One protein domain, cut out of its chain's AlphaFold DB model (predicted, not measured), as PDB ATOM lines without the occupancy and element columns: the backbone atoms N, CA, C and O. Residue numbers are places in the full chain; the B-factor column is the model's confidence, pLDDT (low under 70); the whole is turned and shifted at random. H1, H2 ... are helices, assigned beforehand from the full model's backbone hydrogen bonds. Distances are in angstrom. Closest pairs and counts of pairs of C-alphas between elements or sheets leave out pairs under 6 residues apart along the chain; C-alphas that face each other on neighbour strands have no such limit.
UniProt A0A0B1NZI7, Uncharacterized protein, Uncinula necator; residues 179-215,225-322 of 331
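Overview. This is residues 179 to 215 and 225 to 322 of the 331 residues of an uncharacterized protein of Uncinula necator (UniProt A0A0B1NZI7). One very long helix, H5, makes the axis of a rod, with a cluster of helices H1 to H4 gathered at its first end and one short helix, H6, folded back along its far end as a helical hairpin. Between the two groups H5 runs bare, with residues 280 to 289 standing free. In the cluster, H2, H3 and residues 265 to 273 of H5 are side by side as a bundle, H1 is beside H3, and H4 crosses H5. The printed part has 135 residues with six named helices, H1 to H6 in order, and no named strand; its class is all helix. It is extended, with a radius of gyration of the C-alphas of 22.6 A and spans of 74 by 25 by 20 A.

Along the chain. Find C-alpha 180 at (184.846, 166.920, 234.866); from there H1 runs over residues 180 to 186, 9.6 A. Next comes H2, residues 195 to 208, 19.9 A. Past the cut, look for H3 at residues 227 to 242, 22.6 A, and H4 at residues 247 to 256, 14.6 A. H5, residues 265 to 302, starts from C-alpha 265 at (179.340, 176.912, 223.046) and covers 55.7 A. H6, residues 308 to 317, is 14.3 A long and ends at C-alpha 317, (207.066, 208.894, 215.759).

Arrangement. Begin with the hub, H5, which touches four other helices. H2, H3 and H5 form a bundle, three helices side by side. H2 touches H5 at Tyr 199 and His 269, their closest C-alphas 6.8 A apart, at a shallow tilt of 5 degrees, opposite ways. H3 touches residues 265 to 268 of H5 alone, closest at the C-alphas of Cys 237 and Leu 265, 5.5 A, at a shallow tilt of 25 degrees, the same way. H2 and H3 touch, closest at the C-alphas of Ala 202 and Tyr 240, 6.9 A. H1 and H3 only just touch, with 3 pairs of C-alphas within 8 A, the closest those of Leu 184 and Ala 239, 6.1 A. H4 touches residues 271 to 276 of H5 alone, about perpendicular at 74 degrees, with the C-alphas of Val 253 and Val 272 closest at 6.2 A. At the far end, H5 and H6 form a hairpin, opposite ways at a shallow tilt of 14 degrees, and the C-alphas of Met 297 and Met 311 are closest at 6.7 A. H6 is apart from H1, H2, H3 and H4. In H1, H2, H3, H4, H5 and H6 every O i to N i+4 pair is within hydrogen-bond range.

Size, cuts and confidence. The two C-alphas farthest apart, those of Thr 226 and Gly 304, are 73.8 A apart. Residues 216 to 224 are cut out, and C-alphas 215 and 225 are 12.1 A apart across the cut. Of the links that are printed whole, H3 to H4 and H5 to H6 are tight, H1 to H2 and H4 to H5 are short, and none is long. The mean pLDDT of the printed part is 89.2; look for values under 70 at residues 214 to 215 and 320 to 322.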
ATOM      1  N   ASP A 179     186.369 163.558 237.027       74.38
ATOM      2  CA  ASP A 179     186.209 164.805 237.717       74.38
ATOM      3  C   ASP A 179     186.208 165.864 236.616       74.38
ATOM      4  O   ASP A 179     187.230 166.429 236.241       74.38
ATOM      5  N   TRP A 180     185.051 166.028 235.983       77.31
ATOM      6  CA  TRP A 180     184.846 166.920 234.866       77.31
ATOM      7  C   TRP A 180     185.098 168.353 235.324       77.31
ATOM      8  O   TRP A 180     185.459 169.190 234.506       77.31
ATOM      9  N   MET A 181     184.992 168.627 236.631       78.88
ATOM     10  CA  MET A 181     185.458 169.873 237.227       78.88
ATOM     11  C   MET A 181     186.979 169.990 237.115       78.88
ATOM     12  O   MET A 181     187.465 171.039 236.705       78.88
ATOM     13  N   ALA A 182     187.747 168.935 237.407       83.31
ATOM     14  CA  ALA A 182     189.192 168.928 237.168       83.31
ATOM     15  C   ALA A 182     189.540 169.056 235.674       83.31
ATOM     16  O   ALA A 182     190.444 169.816 235.326       83.31
ATOM     17  N   GLU A 183     188.812 168.373 234.787       84.19
ATOM     18  CA  GLU A 183     189.018 168.484 233.337       84.19
ATOM     19  C   GLU A 183     188.717 169.904 232.832       84.19
ATOM     20  O   GLU A 183     189.537 170.481 232.119       84.19
ATOM     21  N   LEU A 184     187.609 170.515 233.275       86.69
ATOM     22  CA  LEU A 184     187.261 171.909 232.979       86.69
ATOM     23  C   LEU A 184     188.279 172.898 233.554       86.69
ATOM     24  O   LEU A 184     188.647 173.850 232.872       86.69
ATOM     25  N   ASN A 185     188.776 172.671 234.772       86.56
ATOM     26  CA  ASN A 185     189.776 173.537 235.407       86.56
ATOM     27  C   ASN A 185     191.116 173.532 234.662       86.56
ATOM     28  O   ASN A 185     191.841 174.528 234.658       86.56
ATOM     29  N   LEU A 186     191.463 172.412 234.029       88.44
ATOM     30  CA  LEU A 186     192.670 172.284 233.215       88.44
ATOM     31  C   LEU A 186     192.436 172.651 231.746       88.44
ATOM     32  O   LEU A 186     193.403 172.731 230.982       88.44
ATOM     33  N   PHE A 187     191.186 172.896 231.352       93.69
ATOM     34  CA  PHE A 187     190.806 173.177 229.978       93.69
ATOM     35  C   PHE A 187     191.297 174.562 229.545       93.69
ATOM     36  O   PHE A 187     190.737 175.599 229.894       93.69
ATOM     37  N   ARG A 188     192.381 174.573 228.767       96.06
ATOM     38  CA  ARG A 188     192.987 175.784 228.211       96.06
ATOM     39  C   ARG A 188     193.507 175.541 226.805       96.06
ATOM     40  O   ARG A 188     193.937 174.433 226.489       96.06
ATOM     41  N   GLN A 189     193.494 176.597 226.006       97.19
ATOM     42  CA  GLN A 189     194.074 176.626 224.676       97.19
ATOM     43  C   GLN A 189     195.595 176.573 224.788       97.19
ATOM     44  O   GLN A 189     196.211 177.347 225.529       97.19
ATOM     45  N   GLU A 190     196.219 175.677 224.034       94.00
ATOM     46  CA  GLU A 190     197.678 175.615 223.973       94.00
ATOM     47  C   GLU A 190     198.250 176.761 223.123       94.00
ATOM     48  O   GLU A 190     197.604 177.277 222.214       94.00
ATOM     49  N   LYS A 191     199.499 177.165 223.388       92.75
ATOM     50  CA  LYS A 191     200.124 178.320 222.712       92.75
ATOM     51  C   LYS A 191     200.164 178.193 221.188       92.75
ATOM     52  O   LYS A 191     200.085 179.198 220.491       92.75
ATOM     53  N   THR A 192     200.328 176.971 220.691       92.94
ATOM     54  CA  THR A 192     200.404 176.642 219.261       92.94
ATOM     55  C   THR A 192     199.071 176.157 218.696       92.94
ATOM     56  O   THR A 192     198.985 175.844 217.512       92.94
ATOM     57  N   GLU A 193     198.037 176.050 219.528       93.50
ATOM     58  CA  GLU A 193     196.747 175.512 219.128       93.50
ATOM     59  C   GLU A 193     195.882 176.577 218.447       93.50
ATOM     60  O   GLU A 193     195.701 177.694 218.938       93.50
ATOM     61  N   THR A 194     195.296 176.210 217.308       94.19
ATOM     62  CA  THR A 194     194.358 177.074 216.586       94.19
ATOM     63  C   THR A 194     193.020 177.168 217.321       94.19
ATOM     64  O   THR A 194     192.596 176.224 217.987       94.19
ATOM     65  N   LEU A 195     192.297 178.282 217.154       94.31
ATOM     66  CA  LEU A 195     190.969 178.445 217.766       94.31
ATOM     67  C   LEU A 195     189.988 177.340 217.353       94.31
ATOM     68  O   LEU A 195     189.204 176.886 218.180       94.31
ATOM     69  N   SER A 196     190.038 176.886 216.100       94.06
ATOM     70  CA  SER A 196     189.173 175.807 215.613       94.06
ATOM     71  C   SER A 196     189.504 174.463 216.268       94.06
ATOM     72  O   SER A 196     188.591 173.734 216.641       94.06
ATOM     73  N   SER A 197     190.791 174.139 216.457       94.88
ATOM     74  CA  SER A 197     191.205 172.936 217.200       94.88
ATOM     75  C   SER A 197     190.732 172.995 218.652       94.88
ATOM     76  O   SER A 197     190.110 172.051 219.144       94.88
ATOM     77  N   TYR A 198     190.936 174.143 219.301       96.56
ATOM     78  CA  TYR A 198     190.520 174.364 220.681       96.56
ATOM     79  C   TYR A 198     188.997 174.250 220.852       96.56
ATOM     80  O   TYR A 198     188.508 173.587 221.769       96.56
ATOM     81  N   TYR A 199     188.229 174.819 219.920       96.19
ATOM     82  CA  TYR A 199     186.777 174.659 219.868       96.19
ATOM     83  C   TYR A 199     186.355 173.206 219.661       96.19
ATOM     84  O   TYR A 199     185.488 172.716 220.382       96.19
ATOM     85  N   ASN A 200     186.998 172.478 218.746       93.56
ATOM     86  CA  ASN A 200     186.690 171.066 218.518       93.56
ATOM     87  C   ASN A 200     186.916 170.222 219.780       93.56
ATOM     88  O   ASN A 200     186.093 169.361 220.091       93.56
ATOM     89  N   ARG A 201     187.972 170.502 220.557       94.50
ATOM     90  CA  ARG A 201     188.175 169.883 221.876       94.50
ATOM     91  C   ARG A 201     187.047 170.211 222.849       94.50
ATOM     92  O   ARG A 201     186.560 169.311 223.529       94.50
ATOM     93  N   ALA A 202     186.594 171.462 222.889       93.94
ATOM     94  CA  ALA A 202     185.473 171.862 223.738       93.94
ATOM     95  C   ALA A 202     184.164 171.161 223.329       93.94
ATOM     96  O   ALA A 202     183.391 170.746 224.189       93.94
ATOM     97  N   VAL A 203     183.935 170.960 222.026       92.12
ATOM     98  CA  VAL A 203     182.784 170.207 221.502       92.12
ATOM     99  C   VAL A 203     182.851 168.730 221.895       92.12
ATOM    100  O   VAL A 203     181.825 168.147 222.238       92.12
ATOM    101  N   VAL A 204     184.035 168.111 221.862       88.25
ATOM    102  CA  VAL A 204     184.219 166.736 222.358       88.25
ATOM    103  C   VAL A 204     183.899 166.661 223.851       88.25
ATOM    104  O   VAL A 204     183.123 165.799 224.254       88.25
ATOM    105  N   LEU A 205     184.407 167.605 224.652       90.31
ATOM    106  CA  LEU A 205     184.115 167.674 226.085       90.31
ATOM    107  C   LEU A 205     182.611 167.840 226.353       90.31
ATOM    108  O   LEU A 205     182.039 167.109 227.154       90.31
ATOM    109  N   MET A 206     181.939 168.724 225.616       90.44
ATOM    110  CA  MET A 206     180.486 168.909 225.685       90.44
ATOM    111  C   MET A 206     179.715 167.604 225.428       90.44
ATOM    112  O   MET A 206     178.792 167.276 226.171       90.44
ATOM    113  N   LYS A 207     180.114 166.839 224.401       88.19
ATOM    114  CA  LYS A 207     179.503 165.540 224.067       88.19
ATOM    115  C   LYS A 207     179.748 164.495 225.153       88.19
ATOM    116  O   LYS A 207     178.828 163.752 225.480       88.19
ATOM    117  N   ASN A 208     180.949 164.462 225.732       84.81
ATOM    118  CA  ASN A 208     181.279 163.562 226.842       84.81
ATOM    119  C   ASN A 208     180.427 163.859 228.086       84.81
ATOM    120  O   ASN A 208     180.030 162.940 228.793       84.81
ATOM    121  N   LEU A 209     180.081 165.131 228.305       86.56
ATOM    122  CA  LEU A 209     179.167 165.577 229.360       86.56
ATOM    123  C   LEU A 209     177.681 165.375 229.016       86.56
ATOM    124  O   LEU A 209     176.822 165.813 229.777       86.56
ATOM    125  N   LYS A 210     177.367 164.734 227.879       87.44
ATOM    126  CA  LYS A 210     176.002 164.512 227.367       87.44
ATOM    127  C   LYS A 210     175.194 165.813 227.199       87.44
ATOM    128  O   LYS A 210     173.969 165.793 227.220       87.44
ATOM    129  N   LEU A 211     175.874 166.942 226.983       87.56
ATOM    130  CA  LEU A 211     175.242 168.248 226.798       87.56
ATOM    131  C   LEU A 211     174.832 168.475 225.343       87.56
ATOM    132  O   LEU A 211     175.564 168.136 224.408       87.56
ATOM    133  N   THR A 212     173.704 169.155 225.153       85.88
ATOM    134  CA  THR A 212     173.248 169.605 223.834       85.88
ATOM    135  C   THR A 212     173.499 171.098 223.658       85.88
ATOM    136  O   THR A 212     173.163 171.895 224.531       85.88
ATOM    137  N   ASP A 213     174.048 171.501 222.510       85.12
ATOM    138  CA  ASP A 213     174.177 172.920 222.169       85.12
ATOM    139  C   ASP A 213     172.860 173.426 221.563       85.12
ATOM    140  O   ASP A 213     172.373 172.894 220.560       85.12
ATOM    141  N   THR A 214     172.248 174.430 222.188       68.00
ATOM    142  CA  THR A 214     170.856 174.848 221.933       68.00
ATOM    143  C   THR A 214     170.645 175.703 220.680       68.00
ATOM    144  O   THR A 214     169.518 176.098 220.411       68.00
ATOM    145  N   ASN A 215     171.678 175.950 219.868       58.59
ATOM    146  CA  ASN A 215     171.567 176.781 218.659       58.59
ATOM    147  C   ASN A 215     171.524 176.005 217.341       58.59
ATOM    148  O   ASN A 215     171.756 176.580 216.283       58.59
ATOM    149  N   ASN A 225     168.278 170.359 227.343       82.19
ATOM    150  CA  ASN A 225     169.070 170.326 228.565       82.19
ATOM    151  C   ASN A 225     168.181 170.664 229.778       82.19
ATOM    152  O   ASN A 225     167.504 171.704 229.815       82.19
ATOM    153  N   THR A 226     168.262 169.831 230.809       87.75
ATOM    154  CA  THR A 226     167.771 170.096 232.161       87.75
ATOM    155  C   THR A 226     168.396 171.382 232.735       87.75
ATOM    156  O   THR A 226     169.419 171.870 232.241       87.75
ATOM    157  N   PRO A 227     167.833 171.975 233.802       87.44
ATOM    158  CA  PRO A 227     168.426 173.148 234.449       87.44
ATOM    159  C   PRO A 227     169.886 172.946 234.889       87.44
ATOM    160  O   PRO A 227     170.701 173.858 234.737       87.44
ATOM    161  N   ALA A 228     170.227 171.747 235.376       85.69
ATOM    162  CA  ALA A 228     171.590 171.390 235.763       85.69
ATOM    163  C   ALA A 228     172.531 171.341 234.548       85.69
ATOM    164  O   ALA A 228     173.603 171.938 234.572       85.69
ATOM    165  N   GLU A 229     172.102 170.726 233.445       88.69
ATOM    166  CA  GLU A 229     172.871 170.681 232.194       88.69
ATOM    167  C   GLU A 229     173.029 172.072 231.565       88.69
ATOM    168  O   GLU A 229     174.095 172.406 231.054       88.69
ATOM    169  N   LYS A 230     172.012 172.940 231.657       89.06
ATOM    170  CA  LYS A 230     172.115 174.352 231.244       89.06
ATOM    171  C   LYS A 230     173.174 175.097 232.063       89.06
ATOM    172  O   LYS A 230     173.915 175.913 231.511       89.06
ATOM    173  N   HIS A 231     173.260 174.830 233.365       88.50
ATOM    174  CA  HIS A 231     174.302 175.395 234.222       88.50
ATOM    175  C   HIS A 231     175.692 174.840 233.875       88.50
ATOM    176  O   HIS A 231     176.657 175.599 233.764       88.50
ATOM    177  N   LEU A 232     175.788 173.537 233.626       89.69
ATOM    178  CA  LEU A 232     177.029 172.891 233.221       89.69
ATOM    179  C   LEU A 232     177.531 173.410 231.864       89.69
ATOM    180  O   LEU A 232     178.707 173.735 231.729       89.69
ATOM    181  N   LEU A 233     176.640 173.604 230.889       91.12
ATOM    182  CA  LEU A 233     176.972 174.215 229.601       91.12
ATOM    183  C   LEU A 233     177.504 175.644 229.769       91.12
ATOM    184  O   LEU A 233     178.503 176.003 229.151       91.12
ATOM    185  N   LYS A 234     176.899 176.452 230.651       90.94
ATOM    186  CA  LYS A 234     177.442 177.779 230.991       90.94
ATOM    187  C   LYS A 234     178.841 177.690 231.599       90.94
ATOM    188  O   LYS A 234     179.692 178.513 231.270       90.94
ATOM    189  N   THR A 235     179.080 176.695 232.447       91.81
ATOM    190  CA  THR A 235     180.394 176.450 233.063       91.81
ATOM    191  C   THR A 235     181.431 176.072 232.004       91.81
ATOM    192  O   THR A 235     182.533 176.613 232.003       91.81
ATOM    193  N   LEU A 236     181.062 175.237 231.030       93.00
ATOM    194  CA  LEU A 236     181.914 174.919 229.885       93.00
ATOM    195  C   LEU A 236     182.212 176.155 229.022       93.00
ATOM    196  O   LEU A 236     183.365 176.380 228.662       93.00
ATOM    197  N   CYS A 237     181.210 176.988 228.717       93.38
ATOM    198  CA  CYS A 237     181.418 178.247 227.989       93.38
ATOM    199  C   CYS A 237     182.391 179.180 228.725       93.38
ATOM    200  O   CYS A 237     183.255 179.799 228.100       93.38
ATOM    201  N   MET A 238     182.265 179.264 230.052       92.81
ATOM    202  CA  MET A 238     183.169 180.031 230.904       92.81
ATOM    203  C   MET A 238     184.596 179.475 230.848       92.81
ATOM    204  O   MET A 238     185.524 180.242 230.595       92.81
ATOM    205  N   ALA A 239     184.774 178.163 231.021       93.88
ATOM    206  CA  ALA A 239     186.079 177.508 230.938       93.88
ATOM    207  C   ALA A 239     186.728 177.719 229.561       93.88
ATOM    208  O   ALA A 239     187.885 178.129 229.477       93.88
ATOM    209  N   TYR A 240     185.958 177.555 228.480       95.50
ATOM    210  CA  TYR A 240     186.411 177.816 227.114       95.50
ATOM    211  C   TYR A 240     186.952 179.246 226.959       95.50
ATOM    212  O   TYR A 240     188.074 179.426 226.484       95.50
ATOM    213  N   TYR A 241     186.194 180.251 227.413       95.31
ATOM    214  CA  TYR A 241     186.601 181.658 227.388       95.31
ATOM    215  C   TYR A 241     187.853 181.929 228.237       95.31
ATOM    216  O   TYR A 241     188.808 182.545 227.760       95.31
ATOM    217  N   MET A 242     187.864 181.479 229.494       93.81
ATOM    218  CA  MET A 242     188.982 181.719 230.413       93.81
ATOM    219  C   MET A 242     190.273 181.064 229.919       93.81
ATOM    220  O   MET A 242     191.352 181.653 230.040       93.81
ATOM    221  N   GLY A 243     190.137 179.885 229.311       95.69
ATOM    222  CA  GLY A 243     191.220 179.098 228.750       95.69
ATOM    223  C   GLY A 243     191.811 179.644 227.449       95.69
ATOM    224  O   GLY A 243     192.830 179.116 227.016       95.69
ATOM    225  N   LEU A 244     191.246 180.693 226.831       96.44
ATOM    226  CA  LEU A 244     191.838 181.310 225.635       96.44
ATOM    227  C   LEU A 244     193.271 181.784 225.914       96.44
ATOM    228  O   LEU A 244     193.545 182.425 226.936       96.44
ATOM    229  N   ASN A 245     194.180 181.502 224.984       96.25
ATOM    230  CA  ASN A 245     195.601 181.799 225.162       96.25
ATOM    231  C   ASN A 245     195.912 183.296 224.987       96.25
ATOM    232  O   ASN A 245     196.781 183.825 225.675       96.25
ATOM    233  N   ASP A 246     195.187 183.994 224.109       94.56
ATOM    234  CA  ASP A 246     195.410 185.413 223.818       94.56
ATOM    235  C   ASP A 246     194.698 186.329 224.845       94.56
ATOM    236  O   ASP A 246     193.462 186.395 224.879       94.56
ATOM    237  N   PRO A 247     195.440 187.064 225.701       93.12
ATOM    238  CA  PRO A 247     194.853 187.965 226.691       93.12
ATOM    239  C   PRO A 247     194.253 189.245 226.088       93.12
ATOM    240  O   PRO A 247     193.392 189.864 226.717       93.12
ATOM    241  N   VAL A 248     194.692 189.678 224.902       94.44
ATOM    242  CA  VAL A 248     194.116 190.833 224.198       94.44
ATOM    243  C   VAL A 248     192.748 190.449 223.651       94.44
ATOM    244  O   VAL A 248     191.771 191.142 223.935       94.44
ATOM    245  N   LEU A 249     192.661 189.293 222.988       94.56
ATOM    246  CA  LEU A 249     191.398 188.747 222.493       94.56
ATOM    247  C   LEU A 249     190.389 188.538 223.629       94.56
ATOM    248  O   LEU A 249     189.243 188.968 223.520       94.56
ATOM    249  N   LYS A 250     190.820 187.959 224.762       93.69
ATOM    250  CA  LYS A 250     189.958 187.805 225.950       93.69
ATOM    251  C   LYS A 250     189.352 189.131 226.404       93.69
ATOM    252  O   LYS A 250     188.144 189.213 226.614       93.69
ATOM    253  N   ARG A 251     190.176 190.178 226.529       93.62
ATOM    254  CA  ARG A 251     189.704 191.513 226.933       93.62
ATOM    255  C   ARG A 251     188.697 192.085 225.941       93.62
ATOM    256  O   ARG A 251     187.684 192.624 226.378       93.62
ATOM    257  N   ARG A 252     188.937 191.932 224.638       93.12
ATOM    258  CA  ARG A 252     188.032 192.441 223.600       93.12
ATOM    259  C   ARG A 252     186.672 191.739 223.629       93.12
ATOM    260  O   ARG A 252     185.640 192.394 223.733       93.12
ATOM    261  N   VAL A 253     186.674 190.408 223.696       92.94
ATOM    262  CA  VAL A 253     185.454 189.594 223.844       92.94
ATOM    263  C   VAL A 253     184.661 189.983 225.101       92.94
ATOM    264  O   VAL A 253     183.426 190.057 225.073       92.94
ATOM    265  N   PHE A 254     185.356 190.270 226.209       90.50
ATOM    266  CA  PHE A 254     184.729 190.756 227.437       90.50
ATOM    267  C   PHE A 254     184.054 192.121 227.265       90.50
ATOM    268  O   PHE A 254     182.933 192.301 227.736       90.50
ATOM    269  N   GLN A 255     184.714 193.057 226.581       88.88
ATOM    270  CA  GLN A 255     184.220 194.420 226.369       88.88
ATOM    271  C   GLN A 255     182.975 194.474 225.478       88.88
ATOM    272  O   GLN A 255     182.061 195.243 225.765       88.88
ATOM    273  N   VAL A 256     182.918 193.662 224.419       85.75
ATOM    274  CA  VAL A 256     181.827 193.740 223.435       85.75
ATOM    275  C   VAL A 256     180.536 193.129 223.970       85.75
ATOM    276  O   VAL A 256     179.478 193.763 223.977       85.75
ATOM    277  N   LYS A 257     180.599 191.879 224.436       81.00
ATOM    278  CA  LYS A 257     179.394 191.132 224.827       81.00
ATOM    279  C   LYS A 257     179.535 190.451 226.180       81.00
ATOM    280  O   LYS A 257     178.542 190.387 226.910       81.00
ATOM    281  N   GLY A 258     180.746 190.012 226.525       77.75
ATOM    282  CA  GLY A 258     181.015 189.198 227.706       77.75
ATOM    283  C   GLY A 258     180.546 187.751 227.529       77.75
ATOM    284  O   GLY A 258     179.521 187.480 226.903       77.75
ATOM    285  N   TRP A 259     181.279 186.804 228.118       80.12
ATOM    286  CA  TRP A 259     180.973 185.368 228.026       80.12
ATOM    287  C   TRP A 259     179.628 184.994 228.670       80.12
ATOM    288  O   TRP A 259     178.974 184.047 228.241       80.12
ATOM    289  N   SER A 260     179.177 185.755 229.673       80.81
ATOM    290  CA  SER A 260     177.963 185.468 230.451       80.81
ATOM    291  C   SER A 260     176.668 185.548 229.636       80.81
ATOM    292  O   SER A 260     175.647 184.989 230.044       80.81
ATOM    293  N   LYS A 261     176.703 186.219 228.477       81.00
ATOM    294  CA  LYS A 261     175.575 186.319 227.542       81.00
ATOM    295  C   LYS A 261     175.520 185.161 226.541       81.00
ATOM    296  O   LYS A 261     174.537 185.053 225.811       81.00
ATOM    297  N   CYS A 262     176.539 184.303 226.490       83.44
ATOM    298  CA  CYS A 262     176.562 183.147 225.604       83.44
ATOM    299  C   CYS A 262     175.895 181.949 226.290       83.44
ATOM    300  O   CYS A 262     176.413 181.385 227.250       83.44
ATOM    301  N   SER A 263     174.727 181.554 225.785       83.31
ATOM    302  CA  SER A 263     173.970 180.379 226.244       83.31
ATOM    303  C   SER A 263     174.407 179.067 225.588       83.31
ATOM    304  O   SER A 263     173.878 178.015 225.933       83.31
ATOM    305  N   SER A 264     175.343 179.134 224.644       90.06
ATOM    306  CA  SER A 264     175.772 178.023 223.797       90.06
ATOM    307  C   SER A 264     177.273 178.107 223.555       90.06
ATOM    308  O   SER A 264     177.801 179.222 223.420       90.06
ATOM    309  N   LEU A 265     177.918 176.962 223.371       93.12
ATOM    310  CA  LEU A 265     179.340 176.912 223.046       93.12
ATOM    311  C   LEU A 265     179.605 177.487 221.645       93.12
ATOM    312  O   LEU A 265     180.570 178.230 221.465       93.12
ATOM    313  N   LEU A 266     178.720 177.230 220.674       92.75
ATOM    314  CA  LEU A 266     178.821 177.784 219.322       92.75
ATOM    315  C   LEU A 266     178.782 179.320 219.299       92.75
ATOM    316  O   LEU A 266     179.663 179.932 218.708       92.75
ATOM    317  N   LEU A 267     177.818 179.966 219.971       91.44
ATOM    318  CA  LEU A 267     177.787 181.439 220.043       91.44
ATOM    319  C   LEU A 267     179.044 182.009 220.693       91.44
ATOM    320  O   LEU A 267     179.512 183.064 220.274       91.44
ATOM    321  N   MET A 268     179.584 181.330 221.710       93.88
ATOM    322  CA  MET A 268     180.836 181.753 222.328       93.88
ATOM    323  C   MET A 268     181.991 181.676 221.324       93.88
ATOM    324  O   MET A 268     182.770 182.618 221.216       93.88
ATOM    325  N   HIS A 269     182.090 180.583 220.567       95.31
ATOM    326  CA  HIS A 269     183.119 180.420 219.544       95.31
ATOM    327  C   HIS A 269     182.993 181.430 218.400       95.31
ATOM    328  O   HIS A 269     184.000 182.013 217.998       95.31
ATOM    329  N   ASN A 270     181.774 181.674 217.915       93.50
ATOM    330  CA  ASN A 270     181.516 182.649 216.859       93.50
ATOM    331  C   ASN A 270     181.925 184.051 217.307       93.50
ATOM    332  O   ASN A 270     182.704 184.687 216.610       93.50
ATOM    333  N   LEU A 271     181.525 184.473 218.512       93.56
ATOM    334  CA  LEU A 271     181.938 185.760 219.076       93.56
ATOM    335  C   LEU A 271     183.467 185.883 219.167       93.56
ATOM    336  O   LEU A 271     184.035 186.893 218.777       93.56
ATOM    337  N   VAL A 272     184.152 184.854 219.676       95.38
ATOM    338  CA  VAL A 272     185.624 184.862 219.774       95.38
ATOM    339  C   VAL A 272     186.273 184.964 218.393       95.38
ATOM    340  O   VAL A 272     187.294 185.630 218.239       95.38
ATOM    341  N   THR A 273     185.697 184.298 217.396       95.69
ATOM    342  CA  THR A 273     186.215 184.294 216.026       95.69
ATOM    343  C   THR A 273     185.970 185.630 215.330       95.69
ATOM    344  O   THR A 273     186.886 186.148 214.702       95.69
ATOM    345  N   GLU A 274     184.780 186.212 215.484       95.00
ATOM    346  CA  GLU A 274     184.436 187.553 214.995       95.00
ATOM    347  C   GLU A 274     185.405 188.598 215.556       95.00
ATOM    348  O   GLU A 274     186.081 189.276 214.789       95.00
ATOM    349  N   GLU A 275     185.590 188.641 216.879       95.44
ATOM    350  CA  GLU A 275     186.501 189.611 217.499       95.44
ATOM    351  C   GLU A 275     187.960 189.408 217.089       95.44
ATOM    352  O   GLU A 275     188.708 190.378 216.953       95.44
ATOM    353  N   LYS A 276     188.386 188.159 216.878       95.31
ATOM    354  CA  LYS A 276     189.727 187.884 216.365       95.31
ATOM    355  C   LYS A 276     189.891 188.427 214.945       95.31
ATOM    356  O   LYS A 276     190.889 189.087 214.669       95.31
ATOM    357  N   ASN A 277     188.927 188.163 214.069       95.69
ATOM    358  CA  ASN A 277     188.974 188.636 212.690       95.69
ATOM    359  C   ASN A 277     188.960 190.170 212.638       95.69
ATOM    360  O   ASN A 277     189.743 190.760 211.899       95.69
ATOM    361  N   ASP A 278     188.151 190.818 213.477       94.62
ATOM    362  CA  ASP A 278     188.107 192.277 213.567       94.62
ATOM    363  C   ASP A 278     189.428 192.870 214.079       94.62
ATOM    364  O   ASP A 278     189.848 193.934 213.624       94.62
ATOM    365  N   MET A 279     190.110 192.200 215.016       94.25
ATOM    366  CA  MET A 279     191.449 192.601 215.468       94.25
ATOM    367  C   MET A 279     192.487 192.504 214.348       94.25
ATOM    368  O   MET A 279     193.302 193.413 214.189       94.25
ATOM    369  N   GLU A 280     192.471 191.408 213.591       94.12
ATOM    370  CA  GLU A 280     193.395 191.185 212.477       94.12
ATOM    371  C   GLU A 280     193.149 192.188 211.341       94.12
ATOM    372  O   GLU A 280     194.099 192.765 210.809       94.12
ATOM    373  N   GLU A 281     191.884 192.469 211.027       94.50
ATOM    374  CA  GLU A 281     191.500 193.469 210.034       94.50
ATOM    375  C   GLU A 281     191.913 194.880 210.464       94.50
ATOM    376  O   GLU A 281     192.509 195.619 209.682       94.50
ATOM    377  N   GLN A 282     191.674 195.245 211.726       92.38
ATOM    378  CA  GLN A 282     192.093 196.535 212.267       92.38
ATOM    379  C   GLN A 282     193.615 196.711 212.190       92.38
ATOM    380  O   GLN A 282     194.089 197.768 211.776       92.38
ATOM    381  N   ALA A 283     194.380 195.668 212.528       91.94
ATOM    382  CA  ALA A 283     195.835 195.689 212.415       91.94
ATOM    383  C   ALA A 283     196.300 195.837 210.956       91.94
ATOM    384  O   ALA A 283     197.251 196.571 210.681       91.94
ATOM    385  N   ARG A 284     195.615 195.182 210.008       94.38
ATOM    386  CA  ARG A 284     195.899 195.315 208.574       94.38
ATOM    387  C   ARG A 284     195.643 196.738 208.082       94.38
ATOM    388  O   ARG A 284     196.523 197.319 207.454       94.38
ATOM    389  N   VAL A 285     194.478 197.305 208.395       94.12
ATOM    390  CA  VAL A 285     194.107 198.671 207.989       94.12
ATOM    391  C   VAL A 285     195.064 199.701 208.586       94.12
ATOM    392  O   VAL A 285     195.503 200.605 207.880       94.12
ATOM    393  N   GLU A 286     195.443 199.555 209.857       91.50
ATOM    394  CA  GLU A 286     196.419 200.445 210.494       91.50
ATOM    395  C   GLU A 286     197.787 200.365 209.800       91.50
ATOM    396  O   GLU A 286     198.421 201.390 209.549       91.50
ATOM    397  N   HIS A 287     198.232 199.160 209.438       90.25
ATOM    398  CA  HIS A 287     199.473 198.969 208.694       90.25
ATOM    399  C   HIS A 287     199.411 199.593 207.288       90.25
ATOM    400  O   HIS A 287     200.361 200.251 206.858       90.25
ATOM    401  N   GLU A 288     198.302 199.421 206.566       92.69
ATOM    402  CA  GLU A 288     198.096 200.021 205.244       92.69
ATOM    403  C   GLU A 288     198.055 201.551 205.302       92.69
ATOM    404  O   GLU A 288     198.693 202.205 204.474       92.69
ATOM    405  N   LEU A 289     197.377 202.119 206.303       92.19
ATOM    406  CA  LEU A 289     197.328 203.561 206.529       92.19
ATOM    407  C   LEU A 289     198.729 204.117 206.808       92.19
ATOM    408  O   LEU A 289     199.169 205.043 206.131       92.19
ATOM    409  N   LYS A 290     199.469 203.483 207.724       89.31
ATOM    410  CA  LYS A 290     200.859 203.838 208.046       89.31
ATOM    411  C   LYS A 290     201.773 203.789 206.821       89.31
ATOM    412  O   LYS A 290     202.627 204.658 206.635       89.31
ATOM    413  N   ASN A 291     201.597 202.788 205.962       89.88
ATOM    414  CA  ASN A 291     202.352 202.675 204.718       89.88
ATOM    415  C   ASN A 291     201.978 203.785 203.718       89.88
ATOM    416  O   ASN A 291     202.860 204.377 203.095       89.88
ATOM    417  N   ALA A 292     200.688 204.106 203.584       93.19
ATOM    418  CA  ALA A 292     200.221 205.188 202.721       93.19
ATOM    419  C   ALA A 292     200.747 206.561 203.177       93.19
ATOM    420  O   ALA A 292     201.213 207.338 202.341       93.19
ATOM    421  N   GLU A 293     200.745 206.831 204.484       91.00
ATOM    422  CA  GLU A 293     201.322 208.045 205.078       91.00
ATOM    423  C   GLU A 293     202.828 208.151 204.803       91.00
ATOM    424  O   GLU A 293     203.307 209.203 204.381       91.00
ATOM    425  N   CYS A 294     203.571 207.047 204.942       89.69
ATOM    426  CA  CYS A 294     204.999 207.006 204.623       89.69
ATOM    427  C   CYS A 294     205.274 207.294 203.136       89.69
ATOM    428  O   CYS A 294     206.150 208.093 202.798       89.69
ATOM    429  N   ILE A 295     204.489 206.698 202.229       92.38
ATOM    430  CA  ILE A 295     204.591 206.958 200.786       92.38
ATOM    431  C   ILE A 295     204.286 208.427 200.470       92.38
ATOM    432  O   ILE A 295     204.955 209.016 199.619       92.38
ATOM    433  N   GLN A 296     203.291 209.025 201.130       92.75
ATOM    434  CA  GLN A 296     202.955 210.432 200.926       92.75
ATOM    435  C   GLN A 296     204.078 211.353 201.417       92.75
ATOM    436  O   GLN A 296     204.519 212.211 200.658       92.75
ATOM    437  N   MET A 297     204.626 211.105 202.611       91.75
ATOM    438  CA  MET A 297     205.773 211.850 203.140       91.75
ATOM    439  C   MET A 297     206.997 211.772 202.217       91.75
ATOM    440  O   MET A 297     207.671 212.774 201.988       91.75
ATOM    441  N   LEU A 298     207.269 210.608 201.620       91.62
ATOM    442  CA  LEU A 298     208.347 210.466 200.635       91.62
ATOM    443  C   LEU A 298     208.109 211.313 199.379       91.62
ATOM    444  O   LEU A 298     209.050 211.925 198.872       91.62
ATOM    445  N   LYS A 299     206.869 211.369 198.881       93.56
ATOM    446  CA  LYS A 299     206.515 212.221 197.735       93.56
ATOM    447  C   LYS A 299     206.667 213.701 198.071       93.56
ATOM    448  O   LYS A 299     207.225 214.436 197.260       93.56
ATOM    449  N   ASP A 300     206.236 214.111 199.259       93.31
ATOM    450  CA  ASP A 300     206.327 215.502 199.712       93.31
ATOM    451  C   ASP A 300     207.790 215.933 199.923       93.31
ATOM    452  O   ASP A 300     208.156 217.080 199.664       93.31
ATOM    453  N   LEU A 301     208.659 215.011 200.357       92.44
ATOM    454  CA  LEU A 301     210.099 215.250 200.449       92.44
ATOM    455  C   LEU A 301     210.721 215.409 199.053       92.44
ATOM    456  O   LEU A 301     211.518 216.317 198.829       92.44
ATOM    457  N   GLN A 302     210.335 214.553 198.099       91.94
ATOM    458  CA  GLN A 302     210.808 214.621 196.710       91.94
ATOM    459  C   GLN A 302     210.355 215.897 195.991       91.94
ATOM    460  O   GLN A 302     211.116 216.449 195.196       91.94
ATOM    461  N   SER A 303     209.146 216.392 196.268       94.69
ATOM    462  CA  SER A 303     208.654 217.664 195.726       94.69
ATOM    463  C   SER A 303     209.246 218.893 196.424       94.69
ATOM    464  O   SER A 303     209.000 220.015 195.980       94.69
ATOM    465  N   GLY A 304     210.008 218.706 197.509       92.94
ATOM    466  CA  GLY A 304     210.536 219.785 198.346       92.94
ATOM    467  C   GLY A 304     209.471 220.486 199.195       92.94
ATOM    468  O   GLY A 304     209.709 221.590 199.682       92.94
ATOM    469  N   SER A 305     208.291 219.879 199.349       92.38
ATOM    470  CA  SER A 305     207.183 220.403 200.157       92.38
ATOM    471  C   SER A 305     207.405 220.218 201.660       92.38
ATOM    472  O   SER A 305     206.839 220.974 202.446       92.38
ATOM    473  N   ILE A 306     208.253 219.265 202.054       93.56
ATOM    474  CA  ILE A 306     208.735 219.077 203.429       93.56
ATOM    475  C   ILE A 306     210.260 218.925 203.452       93.56
ATOM    476  O   ILE A 306     210.893 218.666 202.425       93.56
ATOM    477  N   THR A 307     210.866 219.068 204.630       93.00
ATOM    478  CA  THR A 307     212.311 218.909 204.821       93.00
ATOM    479  C   THR A 307     212.688 217.493 205.272       93.00
ATOM    480  O   THR A 307     211.875 216.731 205.796       93.00
ATOM    481  N   GLN A 308     213.974 217.147 205.149       89.62
ATOM    482  CA  GLN A 308     214.512 215.895 205.696       89.62
ATOM    483  C   GLN A 308     214.329 215.793 207.224       89.62
ATOM    484  O   GLN A 308     214.190 214.693 207.758       89.62
ATOM    485  N   ALA A 309     214.324 216.926 207.936       92.12
ATOM    486  CA  ALA A 309     214.097 216.956 209.379       92.12
ATOM    487  C   ALA A 309     212.654 216.553 209.735       92.12
ATOM    488  O   ALA A 309     212.445 215.809 210.698       92.12
ATOM    489  N   ASP A 310     211.683 216.970 208.919       90.25
ATOM    490  CA  ASP A 310     210.274 216.597 209.078       90.25
ATOM    491  C   ASP A 310     210.085 215.089 208.858       90.25
ATOM    492  O   ASP A 310     209.465 214.409 209.678       90.25
ATOM    493  N   MET A 311     210.724 214.532 207.821       89.00
ATOM    494  CA  MET A 311     210.718 213.088 207.556       89.00
ATOM    495  C   MET A 311     211.347 212.280 208.702       89.00
ATOM    496  O   MET A 311     210.797 211.268 209.133       89.00
ATOM    497  N   ASN A 312     212.483 212.734 209.240       88.69
ATOM    498  CA  ASN A 312     213.143 212.057 210.360       88.69
ATOM    499  C   ASN A 312     212.275 212.071 211.630       88.69
ATOM    500  O   ASN A 312     212.243 211.083 212.364       88.69
ATOM    501  N   THR A 313     211.550 213.168 211.870       92.31
ATOM    502  CA  THR A 313     210.614 213.296 212.999       92.31
ATOM    503  C   THR A 313     209.432 212.339 212.846       92.31
ATOM    504  O   THR A 313     209.078 211.643 213.798       92.31
ATOM    505  N   PHE A 314     208.870 212.232 211.639       89.12
ATOM    506  CA  PHE A 314     207.800 211.283 211.329       89.12
ATOM    507  C   PHE A 314     208.240 209.823 211.520       89.12
ATOM    508  O   PHE A 314     207.567 209.061 212.212       89.12
ATOM    509  N   MET A 315     209.407 209.437 210.995       87.75
ATOM    510  CA  MET A 315     209.931 208.071 211.153       87.75
ATOM    511  C   MET A 315     210.175 207.704 212.623       87.75
ATOM    512  O   MET A 315     209.878 206.580 213.036       87.75
ATOM    513  N   ALA A 316     210.648 208.664 213.427       86.81
ATOM    514  CA  ALA A 316     210.806 208.485 214.866       86.81
ATOM    515  C   ALA A 316     209.456 208.286 215.582       86.81
ATOM    516  O   ALA A 316     209.348 207.407 216.437       86.81
ATOM    517  N   ALA A 317     208.417 209.043 215.207       84.94
ATOM    518  CA  ALA A 317     207.066 208.894 215.759       84.94
ATOM    519  C   ALA A 317     206.420 207.541 215.399       84.94
ATOM    520  O   ALA A 317     205.663 206.982 216.189       84.94
ATOM    521  N   MET A 318     206.780 206.972 214.247       81.12
ATOM    522  CA  MET A 318     206.313 205.662 213.776       81.12
ATOM    523  C   MET A 318     207.010 204.473 214.461       81.12
ATOM    524  O   MET A 318     206.755 203.321 214.110       81.12
ATOM    525  N   GLY A 319     207.907 204.722 215.423       70.69
ATOM    526  CA  GLY A 319     208.642 203.676 216.139       70.69
ATOM    527  C   GLY A 319     209.758 203.019 215.321       70.69
ATOM    528  O   GLY A 319     210.330 202.022 215.756       70.69
ATOM    529  N   SER A 320     210.097 203.572 214.153       56.38
ATOM    530  CA  SER A 320     211.235 203.130 213.347       56.38
ATOM    531  C   SER A 320     212.450 203.985 213.689       56.38
ATOM    532  O   SER A 320     212.575 205.119 213.233       56.38
ATOM    533  N   THR A 321     213.376 203.462 214.498       37.91
ATOM    534  CA  THR A 321     214.677 204.121 214.682       37.91
ATOM    535  C   THR A 321     215.378 204.236 213.326       37.91
ATOM    536  O   THR A 321     215.539 203.213 212.651       37.91
ATOM    537  N   PRO A 322     215.808 205.440 212.912       41.41
ATOM    538  CA  PRO A 322     216.452 205.644 211.629       41.41
ATOM    539  C   PRO A 322     217.873 205.089 211.715       41.41
ATOM    540  O   PRO A 322     218.823 205.806 212.018       41.41
TER     541      PRO A 322